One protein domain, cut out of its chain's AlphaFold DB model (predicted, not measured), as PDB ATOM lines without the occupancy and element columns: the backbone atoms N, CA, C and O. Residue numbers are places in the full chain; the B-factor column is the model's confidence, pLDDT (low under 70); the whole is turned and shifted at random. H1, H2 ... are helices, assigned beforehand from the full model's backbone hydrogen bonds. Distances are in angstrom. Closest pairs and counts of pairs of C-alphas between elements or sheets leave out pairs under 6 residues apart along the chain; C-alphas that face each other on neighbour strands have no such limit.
ATOM      1  N   ARG A  34      35.654 -37.196  43.246       90.25
ATOM      2  CA  ARG A  34      35.458 -38.040  44.433       90.25
ATOM      3  C   ARG A  34      34.140 -38.802  44.368       90.25
ATOM      4  O   ARG A  34      34.113 -39.978  44.707       90.25
ATOM      5  N   ILE A  35      33.071 -38.166  43.884       93.06
ATOM      6  CA  ILE A  35      31.769 -38.822  43.673       93.06
ATOM      7  C   ILE A  35      31.909 -39.956  42.654       93.06
ATOM      8  O   ILE A  35      31.450 -41.072  42.889       93.06
ATOM      9  N   LYS A  36      32.567 -39.685  41.521       92.88
ATOM     10  CA  LYS A  36      32.784 -40.683  40.463       92.88
ATOM     11  C   LYS A  36      33.669 -41.843  40.921       92.88
ATOM     12  O   LYS A  36      33.370 -42.979  40.565       92.88
ATOM     13  N   TYR A  37      34.722 -41.566  41.686       91.69
ATOM     14  CA  TYR A  37      35.593 -42.596  42.246       91.69
ATOM     15  C   TYR A  37      34.856 -43.462  43.270       91.69
ATOM     16  O   TYR A  37      34.856 -44.681  43.152       91.69
ATOM     17  N   ALA A  38      34.141 -42.845  44.214       92.69
ATOM     18  CA  ALA A  38      33.359 -43.574  45.206       92.69
ATOM     19  C   ALA A  38      32.303 -44.477  44.546       92.69
ATOM     20  O   ALA A  38      32.187 -45.653  44.885       92.69
ATOM     21  N   PHE A  39      31.609 -43.966  43.523       94.94
ATOM     22  CA  PHE A  39      30.727 -44.777  42.686       94.94
ATOM     23  C   PHE A  39      31.461 -45.940  42.010       94.94
ATOM     24  O   PHE A  39      30.938 -47.048  41.997       94.94
ATOM     25  N   HIS A  40      32.652 -45.711  41.453       91.75
ATOM     26  CA  HIS A  40      33.436 -46.763  40.809       91.75
ATOM     27  C   HIS A  40      33.781 -47.893  41.788       91.75
ATOM     28  O   HIS A  40      33.514 -49.052  41.480       91.75
ATOM     29  N   CYS A  41      34.283 -47.564  42.981       91.00
ATOM     30  CA  CYS A  41      34.599 -48.556  44.009       91.00
ATOM     31  C   CYS A  41      33.354 -49.349  44.426       91.00
ATOM     32  O   CYS A  41      33.379 -50.578  44.440       91.00
ATOM     33  N   GLN A  42      32.243 -48.662  44.706       92.81
ATOM     34  CA  GLN A  42      30.993 -49.323  45.093       92.81
ATOM     35  C   GLN A  42      30.425 -50.197  43.969       92.81
ATOM     36  O   GLN A  42      29.964 -51.310  44.210       92.81
ATOM     37  N   MET A  43      30.494 -49.730  42.721       93.44
ATOM     38  CA  MET A  43      30.034 -50.505  41.575       93.44
ATOM     39  C   MET A  43      30.889 -51.757  41.378       93.44
ATOM     40  O   MET A  43      30.334 -52.817  41.127       93.44
ATOM     41  N   LEU A  44      32.214 -51.679  41.541       90.56
ATOM     42  CA  LEU A  44      33.080 -52.862  41.494       90.56
ATOM     43  C   LEU A  44      32.744 -53.878  42.592       90.56
ATOM     44  O   LEU A  44      32.780 -55.081  42.334       90.56
ATOM     45  N   ALA A  45      32.406 -53.410  43.793       90.25
ATOM     46  CA  ALA A  45      32.017 -54.270  44.907       90.25
ATOM     47  C   ALA A  45      30.676 -54.977  44.655       90.25
ATOM     48  O   ALA A  45      30.565 -56.181  44.864       90.25
ATOM     49  N   HIS A  46      29.673 -54.248  44.160       91.12
ATOM     50  CA  HIS A  46      28.290 -54.726  44.065       91.12
ATOM     51  C   HIS A  46      27.837 -55.095  42.644       91.12
ATOM     52  O   HIS A  46      26.654 -55.357  42.429       91.12
ATOM     53  N   HIS A  47      28.746 -55.129  41.662       90.88
ATOM     54  CA  HIS A  47      28.383 -55.400  40.268       90.88
ATOM     55  C   HIS A  47      27.650 -56.749  40.130       90.88
ATOM     56  O   HIS A  47      28.146 -57.743  40.672       90.88
ATOM     57  N   PRO A  48      26.547 -56.838  39.360       92.75
ATOM     58  CA  PRO A  48      25.810 -58.087  39.153       92.75
ATOM     59  C   PRO A  48      26.684 -59.236  38.647       92.75
ATOM     60  O   PRO A  48      26.654 -60.323  39.213       92.75
ATOM     61  N   ASP A  49      27.549 -58.970  37.664       90.62
ATOM     62  CA  ASP A  49      28.444 -59.995  37.104       90.62
ATOM     63  C   ASP A  49      29.460 -60.538  38.121       90.62
ATOM     64  O   ASP A  49      29.945 -61.658  37.975       90.62
ATOM     65  N   ARG A  50      29.795 -59.752  39.153       87.44
ATOM     66  CA  ARG A  50      30.716 -60.156  40.229       87.44
ATOM     67  C   ARG A  50      29.984 -60.798  41.406       87.44
ATOM     68  O   ARG A  50      30.611 -61.496  42.192       87.44
ATOM     69  N   ASN A  51      28.667 -60.608  41.494       88.44
ATOM     70  CA  ASN A  51      27.818 -61.084  42.581       88.44
ATOM     71  C   ASN A  51      26.628 -61.915  42.059       88.44
ATOM     72  O   ASN A  51      25.481 -61.627  42.411       88.44
ATOM     73  N   PRO A  52      26.847 -62.976  41.254       89.50
ATOM     74  CA  PRO A  52      25.758 -63.734  40.624       89.50
ATOM     75  C   PRO A  52      24.856 -64.474  41.626       89.50
ATOM     76  O   PRO A  52      23.741 -64.860  41.286       89.50
ATOM     77  N   GLY A  53      25.332 -64.696  42.856       89.62
ATOM     78  CA  GLY A  53      24.559 -65.313  43.936       89.62
ATOM     79  C   GLY A  53      23.656 -64.342  44.701       89.62
ATOM     80  O   GLY A  53      22.814 -64.798  45.473       89.62
ATOM     81  N   ASN A  54      23.810 -63.029  44.504       90.06
ATOM     82  CA  ASN A  54      22.982 -62.031  45.169       90.06
ATOM     83  C   ASN A  54      21.773 -61.675  44.274       90.06
ATOM     84  O   ASN A  54      21.945 -61.028  43.239       90.06
ATOM     85  N   PRO A  55      20.533 -62.030  44.670       91.69
ATOM     86  CA  PRO A  55      19.340 -61.758  43.865       91.69
ATOM     87  C   PRO A  55      19.030 -60.260  43.717       91.69
ATOM     88  O   PRO A  55      18.259 -59.888  42.837       91.69
ATOM     89  N   ARG A  56      19.621 -59.402  44.560       92.62
ATOM     90  CA  ARG A  56      19.441 -57.944  44.564       92.62
ATOM     91  C   ARG A  56      20.585 -57.187  43.895       92.62
ATOM     92  O   ARG A  56      20.568 -55.960  43.895       92.62
ATOM     93  N   ALA A  57      21.573 -57.869  43.311       92.19
ATOM     94  CA  ALA A  57      22.748 -57.196  42.752       92.19
ATOM     95  C   ALA A  57      22.382 -56.156  41.675       92.19
ATOM     96  O   ALA A  57      22.977 -55.080  41.609       92.19
ATOM     97  N   HIS A  58      21.353 -56.433  40.868       93.56
ATOM     98  CA  HIS A  58      20.830 -55.470  39.895       93.56
ATOM     99  C   HIS A  58      20.180 -54.249  40.555       93.56
ATOM    100  O   HIS A  58      20.421 -53.126  40.107       93.56
ATOM    101  N   ASP A  59      19.417 -54.444  41.631       94.25
ATOM    102  CA  ASP A  59      18.801 -53.346  42.384       94.25
ATOM    103  C   ASP A  59      19.874 -52.457  43.020       94.25
ATOM    104  O   ASP A  59      19.777 -51.233  42.974       94.25
ATOM    105  N   PHE A  60      20.932 -53.061  43.565       95.12
ATOM    106  CA  PHE A  60      22.060 -52.336  44.151       95.12
ATOM    107  C   PHE A  60      22.835 -51.539  43.103       95.12
ATOM    108  O   PHE A  60      23.136 -50.367  43.324       95.12
ATOM    109  N   ALA A  61      23.095 -52.120  41.930       94.75
ATOM    110  CA  ALA A  61      23.722 -51.396  40.827       94.75
ATOM    111  C   ALA A  61      22.865 -50.205  40.361       94.75
ATOM    112  O   ALA A  61      23.388 -49.110  40.131       94.75
ATOM    113  N   ALA A  62      21.546 -50.386  40.265       95.19
ATOM    114  CA  ALA A  62      20.621 -49.311  39.916       95.19
ATOM    115  C   ALA A  62      20.573 -48.217  41.000       95.19
ATOM    116  O   ALA A  62      20.632 -47.029  40.672       95.19
ATOM    117  N   LEU A  63      20.552 -48.601  42.281       96.25
ATOM    118  CA  LEU A  63      20.610 -47.681  43.419       96.25
ATOM    119  C   LEU A  63      21.901 -46.850  43.400       96.25
ATOM    120  O   LEU A  63      21.855 -45.635  43.581       96.25
ATOM    121  N   LEU A  64      23.049 -47.481  43.140       96.31
ATOM    122  CA  LEU A  64      24.341 -46.802  43.026       96.31
ATOM    123  C   LEU A  64      24.362 -45.791  41.877       96.31
ATOM    124  O   LEU A  64      24.877 -44.680  42.035       96.31
ATOM    125  N   ALA A  65      23.797 -46.153  40.722       95.44
ATOM    126  CA  ALA A  65      23.702 -45.256  39.576       95.44
ATOM    127  C   ALA A  65      22.811 -44.041  39.882       95.44
ATOM    128  O   ALA A  65      23.180 -42.907  39.568       95.44
ATOM    129  N   GLU A  66      21.673 -44.258  40.544       95.56
ATOM    130  CA  GLU A  66      20.794 -43.175  40.979       95.56
ATOM    131  C   GLU A  66      21.475 -42.271  42.017       95.56
ATOM    132  O   GLU A  66      21.467 -41.047  41.862       95.56
ATOM    133  N   ALA A  67      22.136 -42.847  43.027       95.06
ATOM    134  CA  ALA A  67      22.873 -42.099  44.043       95.06
ATOM    135  C   ALA A  67      23.970 -41.219  43.419       95.06
ATOM    136  O   ALA A  67      24.082 -40.039  43.755       95.06
ATOM    137  N   ARG A  68      24.727 -41.743  42.445       95.75
ATOM    138  CA  ARG A  68      25.692 -40.948  41.669       95.75
ATOM    139  C   ARG A  68      25.015 -39.771  40.972       95.75
ATOM    140  O   ARG A  68      25.513 -38.651  41.061       95.75
ATOM    141  N   ASN A  69      23.906 -40.008  40.277       94.12
ATOM    142  CA  ASN A  69      23.224 -38.954  39.528       94.12
ATOM    143  C   ASN A  69      22.678 -37.865  40.464       94.12
ATOM    144  O   ASN A  69      22.805 -36.684  40.155       94.12
ATOM    145  N   ILE A  70      22.142 -38.230  41.632       93.00
ATOM    146  CA  ILE A  70      21.707 -37.265  42.654       93.00
ATOM    147  C   ILE A  70      22.898 -36.459  43.182       93.00
ATOM    148  O   ILE A  70      22.824 -35.232  43.239       93.00
ATOM    149  N   ALA A  71      24.005 -37.122  43.527       92.62
ATOM    150  CA  ALA A  71      25.195 -36.463  44.065       92.62
ATOM    151  C   ALA A  71      25.833 -35.480  43.068       92.62
ATOM    152  O   ALA A  71      26.356 -34.446  43.475       92.62
ATOM    153  N   LEU A  72      25.749 -35.771  41.766       91.81
ATOM    154  CA  LEU A  72      26.203 -34.890  40.685       91.81
ATOM    155  C   LEU A  72      25.179 -33.810  40.291       91.81
ATOM    156  O   LEU A  72      25.448 -33.028  39.381       91.81
ATOM    157  N   GLY A  73      24.000 -33.771  40.921       89.25
ATOM    158  CA  GLY A  73      22.925 -32.844  40.555       89.25
ATOM    159  C   GLY A  73      22.296 -33.127  39.184       89.25
ATOM    160  O   GLY A  73      21.732 -32.229  38.572       89.25
ATOM    161  N   GLN A  74      22.412 -34.363  38.692       88.38
ATOM    162  CA  GLN A  74      21.935 -34.824  37.380       88.38
ATOM    163  C   GLN A  74      20.580 -35.549  37.447       88.38
ATOM    164  O   GLN A  74      20.017 -35.884  36.410       88.38
ATOM    165  N   ALA A  75      20.067 -35.845  38.644       78.38
ATOM    166  CA  ALA A  75      18.803 -36.557  38.816       78.38
ATOM    167  C   ALA A  75      17.613 -35.594  38.929       78.38
ATOM    168  O   ALA A  75      17.574 -34.750  39.824       78.38
ATOM    169  N   GLU A  76      16.612 -35.779  38.067       67.25
ATOM    170  CA  GLU A  76      15.372 -34.992  38.091       67.25
ATOM    171  C   GLU A  76      14.297 -35.601  39.006       67.25
ATOM    172  O   GLU A  76      13.444 -34.881  39.524       67.25
ATOM    173  N   THR A  77      14.304 -36.922  39.230       82.62
ATOM    174  CA  THR A  77      13.289 -37.588  40.066       82.62
ATOM    175  C   THR A  77      13.863 -38.824  40.775       82.62
ATOM    176  O   THR A  77      14.081 -39.839  40.120       82.62
ATOM    177  N   PRO A  78      14.123 -38.758  42.094       85.81
ATOM    178  CA  PRO A  78      14.597 -39.903  42.871       85.81
ATOM    179  C   PRO A  78      13.490 -40.950  43.064       85.81
ATOM    180  O   PRO A  78      12.352 -40.596  43.373       85.81
ATOM    181  N   TYR A  79      13.832 -42.231  42.934       91.56
ATOM    182  CA  TYR A  79      12.923 -43.366  43.079       91.56
ATOM    183  C   TYR A  79      13.465 -44.451  44.018       91.56
ATOM    184  O   TYR A  79      12.823 -44.734  45.028       91.56
ATOM    185  N   LEU A  80      14.628 -45.049  43.732       91.56
ATOM    186  CA  LEU A  80      15.173 -46.160  44.534       91.56
ATOM    187  C   LEU A  80      15.710 -45.678  45.883       91.56
ATOM    188  O   LEU A  80      15.523 -46.330  46.902       91.56
ATOM    189  N   ILE A  81      16.314 -44.494  45.920       90.31
ATOM    190  CA  ILE A  81      16.844 -43.878  47.137       90.31
ATOM    191  C   ILE A  81      15.759 -43.562  48.177       90.31
ATOM    192  O   ILE A  81      16.064 -43.378  49.356       90.31
ATOM    193  N   LEU A  82      14.498 -43.472  47.742       91.81
ATOM    194  CA  LEU A  82      13.337 -43.263  48.608       91.81
ATOM    195  C   LEU A  82      12.775 -44.576  49.164       91.81
ATOM    196  O   LEU A  82      11.928 -44.538  50.054       91.81
ATOM    197  N   GLN A  83      13.224 -45.722  48.651       93.12
ATOM    198  CA  GLN A  83      12.806 -47.042  49.111       93.12
ATOM    199  C   GLN A  83      13.709 -47.473  50.266       93.12
ATOM    200  O   GLN A  83      14.852 -47.894  50.069       93.12
ATOM    201  N   ASP A  84      13.206 -47.317  51.493       91.88
ATOM    202  CA  ASP A  84      13.967 -47.608  52.709       91.88
ATOM    203  C   ASP A  84      14.476 -49.056  52.740       91.88
ATOM    204  O   ASP A  84      15.626 -49.284  53.097       91.88
ATOM    205  N   ASP A  85      13.682 -50.015  52.265       92.62
ATOM    206  CA  ASP A  85      14.024 -51.439  52.217       92.62
ATOM    207  C   ASP A  85      15.177 -51.765  51.250       92.62
ATOM    208  O   ASP A  85      15.960 -52.690  51.490       92.62
ATOM    209  N   VAL A  86      15.303 -51.013  50.151       91.12
ATOM    210  CA  VAL A  86      16.407 -51.153  49.191       91.12
ATOM    211  C   VAL A  86      17.682 -50.555  49.765       91.12
ATOM    212  O   VAL A  86      18.736 -51.189  49.728       91.12
ATOM    213  N   VAL A  87      17.579 -49.363  50.351       93.25
ATOM    214  CA  VAL A  87      18.726 -48.670  50.943       93.25
ATOM    215  C   VAL A  87      19.254 -49.407  52.171       93.25
ATOM    216  O   VAL A  87      20.464 -49.557  52.314       93.25
ATOM    217  N   GLU A  88      18.382 -49.869  53.064       93.69
ATOM    218  CA  GLU A  88      18.796 -50.597  54.266       93.69
ATOM    219  C   GLU A  88      19.482 -51.911  53.917       93.69
ATOM    220  O   GLU A  88      20.531 -52.212  54.482       93.69
ATOM    221  N   ALA A  89      18.945 -52.656  52.951       92.94
ATOM    222  CA  ALA A  89      19.575 -53.886  52.503       92.94
ATOM    223  C   ALA A  89      20.935 -53.638  51.853       92.94
ATOM    224  O   ALA A  89      21.877 -54.360  52.154       92.94
ATOM    225  N   PHE A  90      21.061 -52.594  51.029       94.19
ATOM    226  CA  PHE A  90      22.353 -52.205  50.468       94.19
ATOM    227  C   PHE A  90      23.372 -51.885  51.574       94.19
ATOM    228  O   PHE A  90      24.494 -52.375  51.544       94.19
ATOM    229  N   LEU A  91      22.980 -51.103  52.586       92.19
ATOM    230  CA  LEU A  91      23.874 -50.692  53.677       92.19
ATOM    231  C   LEU A  91      24.253 -51.827  54.642       92.19
ATOM    232  O   LEU A  91      25.202 -51.670  55.409       92.19
ATOM    233  N   GLN A  92      23.491 -52.921  54.657       91.12
ATOM    234  CA  GLN A  92      23.760 -54.112  55.468       91.12
ATOM    235  C   GLN A  92      24.471 -55.217  54.683       91.12
ATOM    236  O   GLN A  92      24.945 -56.174  55.298       91.12
ATOM    237  N   GLU A  93      24.542 -55.102  53.354       85.88
ATOM    238  CA  GLU A  93      25.190 -56.091  52.504       85.88
ATOM    239  C   GLU A  93      26.689 -56.161  52.846       85.88
ATOM    240  O   GLU A  93      27.387 -55.141  52.800       85.88
ATOM    241  N   PRO A  94      27.215 -57.344  53.201       79.44
ATOM    242  CA  PRO A  94      28.637 -57.499  53.438       79.44
ATOM    243  C   PRO A  94      29.395 -57.334  52.119       79.44
ATOM    244  O   PRO A  94      29.183 -58.073  51.163       79.44
ATOM    245  N   VAL A  95      30.312 -56.372  52.085       72.88
ATOM    246  CA  VAL A  95      31.200 -56.160  50.942       72.88
ATOM    247  C   VAL A  95      32.476 -56.951  51.159       72.88
ATOM    248  O   VAL A  95      33.197 -56.721  52.134       72.88
ATOM    249  N   GLU A  96      32.773 -57.878  50.249       71.69
ATOM    250  CA  GLU A  96      34.093 -58.496  50.230       71.69
ATOM    251  C   GLU A  96      35.160 -57.433  49.926       71.69
ATOM    252  O   GLU A  96      34.932 -56.551  49.091       71.69
ATOM    253  N   PRO A  97      36.331 -57.484  50.587       66.38
ATOM    254  CA  PRO A  97      37.414 -56.560  50.294       66.38
ATOM    255  C   PRO A  97      37.738 -56.593  48.802       66.38
ATOM    256  O   PRO A  97      37.984 -57.659  48.237       66.38
TER     257      PRO A  97
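AT A GLANCE: This is residues 34 to 97 of the 123 residues of the protein "Molecular chaperone DnaJ" of Desulfovibrio sp (UniProt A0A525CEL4). Two helices, H2 and H1, lie side by side as a helical hairpin, and a shorter third helix, H3, packs crosswise on residues 59 to 63 of H2. A long loop, residues 72 to 83, leads from the end of H2 round to H3, and residues 93 to 97 follow H3 as a tail. In the 64 residues printed you meet three named helices, in the order H1, H2, H3, and no named strand; the class is all helix. The whole is compact, with a radius of gyration of the C-alphas of 11.5 A, and the C-alphas span 32 by 25 by 18 A along their three main axes.

IN THESE COORDINATES: Begin with the longest helix, H2, residues 57 to 71: find C-alpha 57 at (22.748, -57.196, 42.752), and from there the helix runs 20.9 A to C-alpha 71 at (25.195, -36.463, 44.065). Go back to the first printed residue, Arg 34, with its C-alpha at (35.458, -38.040, 44.433), where H1 begins; it takes in residues 34 to 46 and measures 18.2 A from first to last C-alpha. Then look for H3, residues 84 to 92, 12.1 A long, which ends with C-alpha 92 at (23.760, -54.112, 55.468).

HOW THE PARTS SIT: Start from H2, which touches both other helices. H1 and H2 touch, with 12 pairs of C-alphas within 8 A; the closest are those of His 46 and Ala 57, 6.2 A apart. The two run opposite ways at a shallow tilt of 5 degrees and form a helical hairpin, with their centres 10.1 A apart. With residues 59 to 63 alone, H2 touches H3; their closest C-alphas are those of Phe 60 and Phe 90, 6.3 A apart. The lines of H2 and H3 stand at 78 degrees, about perpendicular. H1 and H3 are apart. Follow the O of residue i to the N of residue i+4 inside H1, H2 and H3, and you will find every pair within hydrogen-bond range.

THE WHOLE: The two C-alphas farthest apart are those of Glu 76 and Pro 97, at 33.2 A, while the first and last printed C-alphas, of Arg 34 and Pro 97, are 19.5 A apart. The printed part runs from residue 34 to residue 97 and has no cut. The link from H1 to H2, with 10 residues, is short, and the link from H2 to H3, with 12 residues, is long. In the B-factor column the mean pLDDT of the printed part is 90.2, and the model's confidence is under 70 at residues 76 and 97.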